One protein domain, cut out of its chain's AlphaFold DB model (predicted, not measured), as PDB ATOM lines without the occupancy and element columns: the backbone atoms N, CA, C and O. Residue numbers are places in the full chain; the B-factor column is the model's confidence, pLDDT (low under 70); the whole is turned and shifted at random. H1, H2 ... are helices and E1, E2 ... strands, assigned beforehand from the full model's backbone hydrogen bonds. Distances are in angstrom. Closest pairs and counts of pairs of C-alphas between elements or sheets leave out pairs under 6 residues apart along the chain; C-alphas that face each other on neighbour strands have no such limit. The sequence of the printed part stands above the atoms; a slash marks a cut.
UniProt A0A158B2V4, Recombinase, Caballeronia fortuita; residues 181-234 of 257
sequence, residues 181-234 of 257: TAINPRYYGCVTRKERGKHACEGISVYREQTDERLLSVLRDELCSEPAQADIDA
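What this domain is: This is residues 181 to 234 of the 257 residues of the protein "Recombinase" of Caballeronia fortuita (UniProt A0A158B2V4). A small two-stranded sheet, E1 and E2, with short helix H1 following E1, makes one end; long helix H2 runs out from it as an arm, and H3 turns off at its far end. The printed part has 54 residues, with two named strands and three named helices in the order E1 H1 E2 H2 H3 along the chain; the sheet, of order E1 - E2, is antiparallel, and the class is mostly helix. It is extended, with a radius of gyration of the C-alphas of 16.7 A and spans of 49 by 20 by 12 A.

Where its parts are: E1 is residues 187 to 190, 10.1 A, from C-alpha 187 at (186.642, 168.426, 115.076). H1 is 191 to 196, 8.1 A; E2 is 205 to 207, 7.1 A; H2 is 208 to 223, 21.9 A. H3 is 226 to 234, 12.1 A, ending at (162.640, 195.103, 99.898).

How they stand to each other: Residues 181 to 182 pair with 188 to 189 of E1, antiparallel. E1 and E2 are antiparallel at 158 degrees; N 188 and O 206 are 2.9 A apart, within hydrogen-bond range. In H1, H2 and H3 every O i to N i+4 pair is within range. H2 and H3 are close but not clearly touching, closest C-alphas Leu 223 and Gln 229 at 6.8 A, at a steep tilt of 69.7 degrees, only just short of about perpendicular, the same way. H1 and H2 are apart.

The domain as a whole: The farthest C-alphas, His 199 and Ala 234, are 50.4 A apart. The printed part has no cut and no long link, and no printed residue is under 70 in pLDDT.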
ATOM      1  N   THR A 181     189.817 176.279 114.102       92.06
ATOM      2  CA  THR A 181     190.004 175.710 112.759       92.06
ATOM      3  C   THR A 181     189.803 174.209 112.803       92.06
ATOM      4  O   THR A 181     189.883 173.601 113.871       92.06
ATOM      5  N   ALA A 182     189.542 173.592 111.652       90.75
ATOM      6  CA  ALA A 182     189.473 172.141 111.575       90.75
ATOM      7  C   ALA A 182     190.842 171.541 111.917       90.75
ATOM      8  O   ALA A 182     191.838 171.759 111.221       90.75
ATOM      9  N   ILE A 183     190.899 170.809 113.028       88.88
ATOM     10  CA  ILE A 183     192.127 170.147 113.479       88.88
ATOM     11  C   ILE A 183     192.255 168.745 112.886       88.88
ATOM     12  O   ILE A 183     193.368 168.268 112.686       88.88
ATOM     13  N   ASN A 184     191.123 168.119 112.571       87.50
ATOM     14  CA  ASN A 184     190.994 166.837 111.893       87.50
ATOM     15  C   ASN A 184     189.627 166.808 111.158       87.50
ATOM     16  O   ASN A 184     188.887 167.797 111.219       87.50
ATOM     17  N   PRO A 185     189.260 165.717 110.460       86.25
ATOM     18  CA  PRO A 185     187.985 165.647 109.745       86.25
ATOM     19  C   PRO A 185     186.729 165.792 110.619       86.25
ATOM     20  O   PRO A 185     185.683 166.147 110.089       86.25
ATOM     21  N   ARG A 186     186.811 165.530 111.929       90.44
ATOM     22  CA  ARG A 186     185.659 165.465 112.842       90.44
ATOM     23  C   ARG A 186     185.542 166.644 113.804       90.44
ATOM     24  O   ARG A 186     184.466 166.841 114.352       90.44
ATOM     25  N   TYR A 187     186.605 167.417 114.019       92.38
ATOM     26  CA  TYR A 187     186.642 168.426 115.076       92.38
ATOM     27  C   TYR A 187     187.148 169.783 114.598       92.38
ATOM     28  O   TYR A 187     188.166 169.887 113.899       92.38
ATOM     29  N   TYR A 188     186.493 170.832 115.091       94.12
ATOM     30  CA  TYR A 188     187.114 172.142 115.232       94.12
ATOM     31  C   TYR A 188     187.934 172.190 116.521       94.12
ATOM     32  O   TYR A 188     187.608 171.538 117.516       94.12
ATOM     33  N   GLY A 189     189.009 172.973 116.515       94.44
ATOM     34  CA  GLY A 189     189.855 173.157 117.684       94.44
ATOM     35  C   GLY A 189     190.567 174.500 117.707       94.44
ATOM     36  O   GLY A 189     190.811 175.124 116.670       94.44
ATOM     37  N   CYS A 190     190.903 174.937 118.919       95.62
ATOM     38  CA  CYS A 190     191.570 176.210 119.169       95.62
ATOM     39  C   CYS A 190     192.964 176.273 118.531       95.62
ATOM     40  O   CYS A 190     193.866 175.500 118.872       95.62
ATOM     41  N   VAL A 191     193.170 177.254 117.645       93.56
ATOM     42  CA  VAL A 191     194.471 177.497 117.004       93.56
ATOM     43  C   VAL A 191     195.523 177.906 118.029       93.56
ATOM     44  O   VAL A 191     196.666 177.470 117.921       93.56
ATOM     45  N   THR A 192     195.161 178.695 119.044       94.88
ATOM     46  CA  THR A 192     196.100 179.124 120.091       94.88
ATOM     47  C   THR A 192     196.667 177.925 120.846       94.88
ATOM     48  O   THR A 192     197.884 177.786 120.892       94.88
ATOM     49  N   ARG A 193     195.822 177.005 121.336       95.19
ATOM     50  CA  ARG A 193     196.271 175.749 121.973       95.19
ATOM     51  C   ARG A 193     197.145 174.927 121.025       95.19
ATOM     52  O   ARG A 193     198.230 174.493 121.404       95.19
ATOM     53  N   LYS A 194     196.696 174.750 119.777       92.75
ATOM     54  CA  LYS A 194     197.399 173.965 118.747       92.75
ATOM     55  C   LYS A 194     198.791 174.514 118.424       92.75
ATOM     56  O   LYS A 194     199.718 173.738 118.202       92.75
ATOM     57  N   GLU A 195     198.936 175.834 118.345       93.50
ATOM     58  CA  GLU A 195     200.177 176.488 117.924       93.50
ATOM     59  C   GLU A 195     201.083 176.901 119.079       93.50
ATOM     60  O   GLU A 195     202.281 177.046 118.855       93.50
ATOM     61  N   ARG A 196     200.544 177.126 120.279       94.62
ATOM     62  CA  ARG A 196     201.264 177.753 121.399       94.62
ATOM     63  C   ARG A 196     201.292 176.913 122.679       94.62
ATOM     64  O   ARG A 196     202.021 177.267 123.598       94.62
ATOM     65  N   GLY A 197     200.556 175.805 122.739       94.75
ATOM     66  CA  GLY A 197     200.509 174.932 123.913       94.75
ATOM     67  C   GLY A 197     199.386 175.276 124.893       94.75
ATOM     68  O   GLY A 197     198.627 176.225 124.692       94.75
ATOM     69  N   LYS A 198     199.268 174.460 125.943       95.56
ATOM     70  CA  LYS A 198     198.222 174.547 126.971       95.56
ATOM     71  C   LYS A 198     198.367 175.777 127.857       95.56
ATOM     72  O   LYS A 198     197.357 176.350 128.243       95.56
ATOM     73  N   HIS A 199     199.598 176.219 128.115       95.88
ATOM     74  CA  HIS A 199     199.843 177.408 128.933       95.88
ATOM     75  C   HIS A 199     199.388 178.698 128.236       95.88
ATOM     76  O   HIS A 199     199.137 179.697 128.898       95.88
ATOM     77  N   ALA A 200     199.251 178.691 126.904       93.44
ATOM     78  CA  ALA A 200     198.699 179.827 126.169       93.44
ATOM     79  C   ALA A 200     197.161 179.832 126.139       93.44
ATOM     80  O   ALA A 200     196.546 180.890 126.052       93.44
ATOM     81  N   CYS A 201     196.541 178.654 126.122       95.38
ATOM     82  CA  CYS A 201     195.099 178.456 126.205       95.38
ATOM     83  C   CYS A 201     194.861 176.969 126.435       95.38
ATOM     84  O   CYS A 201     195.440 176.168 125.704       95.38
ATOM     85  N   GLU A 202     193.983 176.587 127.364       94.81
ATOM     86  CA  GLU A 202     193.599 175.182 127.520       94.81
ATOM     87  C   GLU A 202     192.965 174.638 126.225       94.81
ATOM     88  O   GLU A 202     193.269 173.536 125.778       94.81
ATOM     89  N   GLY A 203     192.225 175.481 125.514       93.75
ATOM     90  CA  GLY A 203     191.728 175.191 124.181       93.75
ATOM     91  C   GLY A 203     190.503 174.294 124.196       93.75
ATOM     92  O   GLY A 203     190.459 173.255 124.842       93.75
ATOM     93  N   ILE A 204     189.513 174.694 123.411       94.44
ATOM     94  CA  ILE A 204     188.305 173.905 123.199       94.44
ATOM     95  C   ILE A 204     188.435 173.064 121.932       94.44
ATOM     96  O   ILE A 204     189.117 173.461 120.975       94.44
ATOM     97  N   SER A 205     187.742 171.930 121.922       94.44
ATOM     98  CA  SER A 205     187.497 171.137 120.726       94.44
ATOM     99  C   SER A 205     186.032 170.726 120.679       94.44
ATOM    100  O   SER A 205     185.482 170.298 121.688       94.44
ATOM    101  N   VAL A 206     185.404 170.895 119.519       94.00
ATOM    102  CA  VAL A 206     183.973 170.634 119.316       94.00
ATOM    103  C   VAL A 206     183.767 169.801 118.059       94.00
ATOM    104  O   VAL A 206     184.536 169.929 117.100       94.00
ATOM    105  N   TYR A 207     182.747 168.941 118.066       94.88
ATOM    106  CA  TYR A 207     182.384 168.138 116.900       94.88
ATOM    107  C   TYR A 207     181.951 169.049 115.758       94.88
ATOM    108  O   TYR A 207     181.047 169.870 115.908       94.88
ATOM    109  N   ARG A 208     182.612 168.897 114.611       92.50
ATOM    110  CA  ARG A 208     182.402 169.737 113.438       92.50
ATOM    111  C   ARG A 208     180.983 169.603 112.907       92.50
ATOM    112  O   ARG A 208     180.336 170.615 112.719       92.50
ATOM    113  N   GLU A 209     180.514 168.376 112.717       92.38
ATOM    114  CA  GLU A 209     179.186 168.093 112.165       92.38
ATOM    115  C   GLU A 209     178.069 168.714 113.013       92.38
ATOM    116  O   GLU A 209     177.301 169.518 112.504       92.38
ATOM    117  N   GLN A 210     178.068 168.461 114.324       94.44
ATOM    118  CA  GLN A 210     177.077 169.026 115.250       94.44
ATOM    119  C   GLN A 210     177.151 170.556 115.338       94.44
ATOM    120  O   GLN A 210     176.130 171.232 115.442       94.44
ATOM    121  N   THR A 211     178.366 171.116 115.314       93.75
ATOM    122  CA  THR A 211     178.554 172.575 115.317       93.75
ATOM    123  C   THR A 211     178.015 173.178 114.025       93.75
ATOM    124  O   THR A 211     177.297 174.171 114.070       93.75
ATOM    125  N   ASP A 212     178.346 172.571 112.886       93.50
ATOM    126  CA  ASP A 212     177.922 173.043 111.578       93.50
ATOM    127  C   ASP A 212     176.393 172.967 111.446       93.50
ATOM    128  O   ASP A 212     175.769 173.949 111.057       93.50
ATOM    129  N   GLU A 213     175.784 171.843 111.833       94.69
ATOM    130  CA  GLU A 213     174.334 171.635 111.806       94.69
ATOM    131  C   GLU A 213     173.593 172.657 112.674       94.69
ATOM    132  O   GLU A 213     172.662 173.307 112.199       94.69
ATOM    133  N   ARG A 214     174.048 172.871 113.915       94.75
ATOM    134  CA  ARG A 214     173.426 173.830 114.837       94.75
ATOM    135  C   ARG A 214     173.564 175.276 114.367       94.75
ATOM    136  O   ARG A 214     172.643 176.067 114.528       94.75
ATOM    137  N   LEU A 215     174.713 175.654 113.812       93.19
ATOM    138  CA  LEU A 215     174.897 177.009 113.290       93.19
ATOM    139  C   LEU A 215     174.076 177.231 112.020       93.19
ATOM    140  O   LEU A 215     173.486 178.295 111.853       93.19
ATOM    141  N   LEU A 216     174.000 176.228 111.142       94.19
ATOM    142  CA  LEU A 216     173.148 176.284 109.958       94.19
ATOM    143  C   LEU A 216     171.663 176.339 110.312       94.19
ATOM    144  O   LEU A 216     170.925 177.019 109.606       94.19
ATOM    145  N   SER A 217     171.217 175.648 111.368       94.25
ATOM    146  CA  SER A 217     169.819 175.714 111.801       94.25
ATOM    147  C   SER A 217     169.465 177.122 112.271       94.25
ATOM    148  O   SER A 217     168.522 177.701 111.752       94.25
ATOM    149  N   VAL A 218     170.290 177.724 113.135       93.88
ATOM    150  CA  VAL A 218     170.085 179.106 113.601       93.88
ATOM    151  C   VAL A 218     170.083 180.087 112.429       93.88
ATOM    152  O   VAL A 218     169.190 180.917 112.330       93.88
ATOM    153  N   LEU A 219     171.040 179.975 111.502       92.25
ATOM    154  CA  LEU A 219     171.069 180.837 110.316       92.25
ATOM    155  C   LEU A 219     169.827 180.663 109.439       92.25
ATOM    156  O   LEU A 219     169.337 181.644 108.891       92.25
ATOM    157  N   ARG A 220     169.332 179.433 109.282       92.44
ATOM    158  CA  ARG A 220     168.112 179.166 108.520       92.44
ATOM    159  C   ARG A 220     166.906 179.814 109.188       92.44
ATOM    160  O   ARG A 220     166.152 180.481 108.494       92.44
ATOM    161  N   ASP A 221     166.751 179.642 110.494       93.25
ATOM    162  CA  ASP A 221     165.608 180.170 111.238       93.25
ATOM    163  C   ASP A 221     165.597 181.708 111.213       93.25
ATOM    164  O   ASP A 221     164.570 182.315 110.917       93.25
ATOM    165  N   GLU A 222     166.758 182.340 111.408       92.31
ATOM    166  CA  GLU A 222     166.924 183.797 111.315       92.31
ATOM    167  C   GLU A 222     166.623 184.319 109.902       92.31
ATOM    168  O   GLU A 222     165.851 185.265 109.737       92.31
ATOM    169  N   LEU A 223     167.179 183.684 108.861       90.31
ATOM    170  CA  LEU A 223     166.948 184.084 107.468       90.31
ATOM    171  C   LEU A 223     165.504 183.847 107.017       90.31
ATOM    172  O   LEU A 223     165.017 184.573 106.155       90.31
ATOM    173  N   CYS A 224     164.824 182.839 107.559       91.38
ATOM    174  CA  CYS A 224     163.426 182.528 107.255       91.38
ATOM    175  C   CYS A 224     162.425 183.273 108.151       91.38
ATOM    176  O   CYS A 224     161.222 183.063 107.999       91.38
ATOM    177  N   SER A 225     162.885 184.141 109.055       92.31
ATOM    178  CA  SER A 225     162.003 184.993 109.852       92.31
ATOM    179  C   SER A 225     161.277 186.023 108.974       92.31
ATOM    180  O   SER A 225     161.832 186.523 107.993       92.31
ATOM    181  N   GLU A 226     160.036 186.371 109.331       91.44
ATOM    182  CA  GLU A 226     159.251 187.398 108.625       91.44
ATOM    183  C   GLU A 226     160.007 188.722 108.396       91.44
ATOM    184  O   GLU A 226     160.026 189.187 107.255       91.44
ATOM    185  N   PRO A 227     160.672 189.334 109.402       89.81
ATOM    186  CA  PRO A 227     161.408 190.577 109.178       89.81
ATOM    187  C   PRO A 227     162.597 190.403 108.225       89.81
ATOM    188  O   PRO A 227     162.838 191.285 107.402       89.81
ATOM    189  N   ALA A 228     163.320 189.278 108.287       87.25
ATOM    190  CA  ALA A 228     164.431 189.017 107.373       87.25
ATOM    191  C   ALA A 228     163.947 188.809 105.932       87.25
ATOM    192  O   ALA A 228     164.563 189.316 104.996       87.25
ATOM    193  N   GLN A 229     162.826 188.108 105.740       86.88
ATOM    194  CA  GLN A 229     162.216 187.931 104.420       86.88
ATOM    195  C   GLN A 229     161.719 189.261 103.847       86.88
ATOM    196  O   GLN A 229     161.998 189.562 102.688       86.88
ATOM    197  N   ALA A 230     161.076 190.102 104.665       86.38
ATOM    198  CA  ALA A 230     160.645 191.434 104.250       86.38
ATOM    199  C   ALA A 230     161.825 192.326 103.819       86.38
ATOM    200  O   ALA A 230     161.721 193.033 102.818       86.38
ATOM    201  N   ASP A 231     162.955 192.269 104.532       86.50
ATOM    202  CA  ASP A 231     164.178 193.001 104.171       86.50
ATOM    203  C   ASP A 231     164.804 192.477 102.865       86.50
ATOM    204  O   ASP A 231     165.152 193.256 101.976       86.50
ATOM    205  N   ILE A 232     164.875 191.151 102.690       84.88
ATOM    206  CA  ILE A 232     165.356 190.521 101.449       84.88
ATOM    207  C   ILE A 232     164.487 190.930 100.253       84.88
ATOM    208  O   ILE A 232     165.022 191.267  99.192       84.88
ATOM    209  N   ASP A 233     163.164 190.921 100.416       84.69
ATOM    210  CA  ASP A 233     162.217 191.307  99.372       84.69
ATOM    211  C   ASP A 233     162.282 192.809  99.064       84.69
ATOM    212  O   ASP A 233     162.274 193.192  97.892       84.69
ATOM    213  N   ALA A 234     162.438 193.664 100.078       81.94
ATOM    214  CA  ALA A 234     162.640 195.103  99.898       81.94
ATOM    215  C   ALA A 234     163.971 195.422  99.191       81.94
ATOM    216  O   ALA A 234     164.043 196.323  98.352       81.94
TER     217      ALA A 234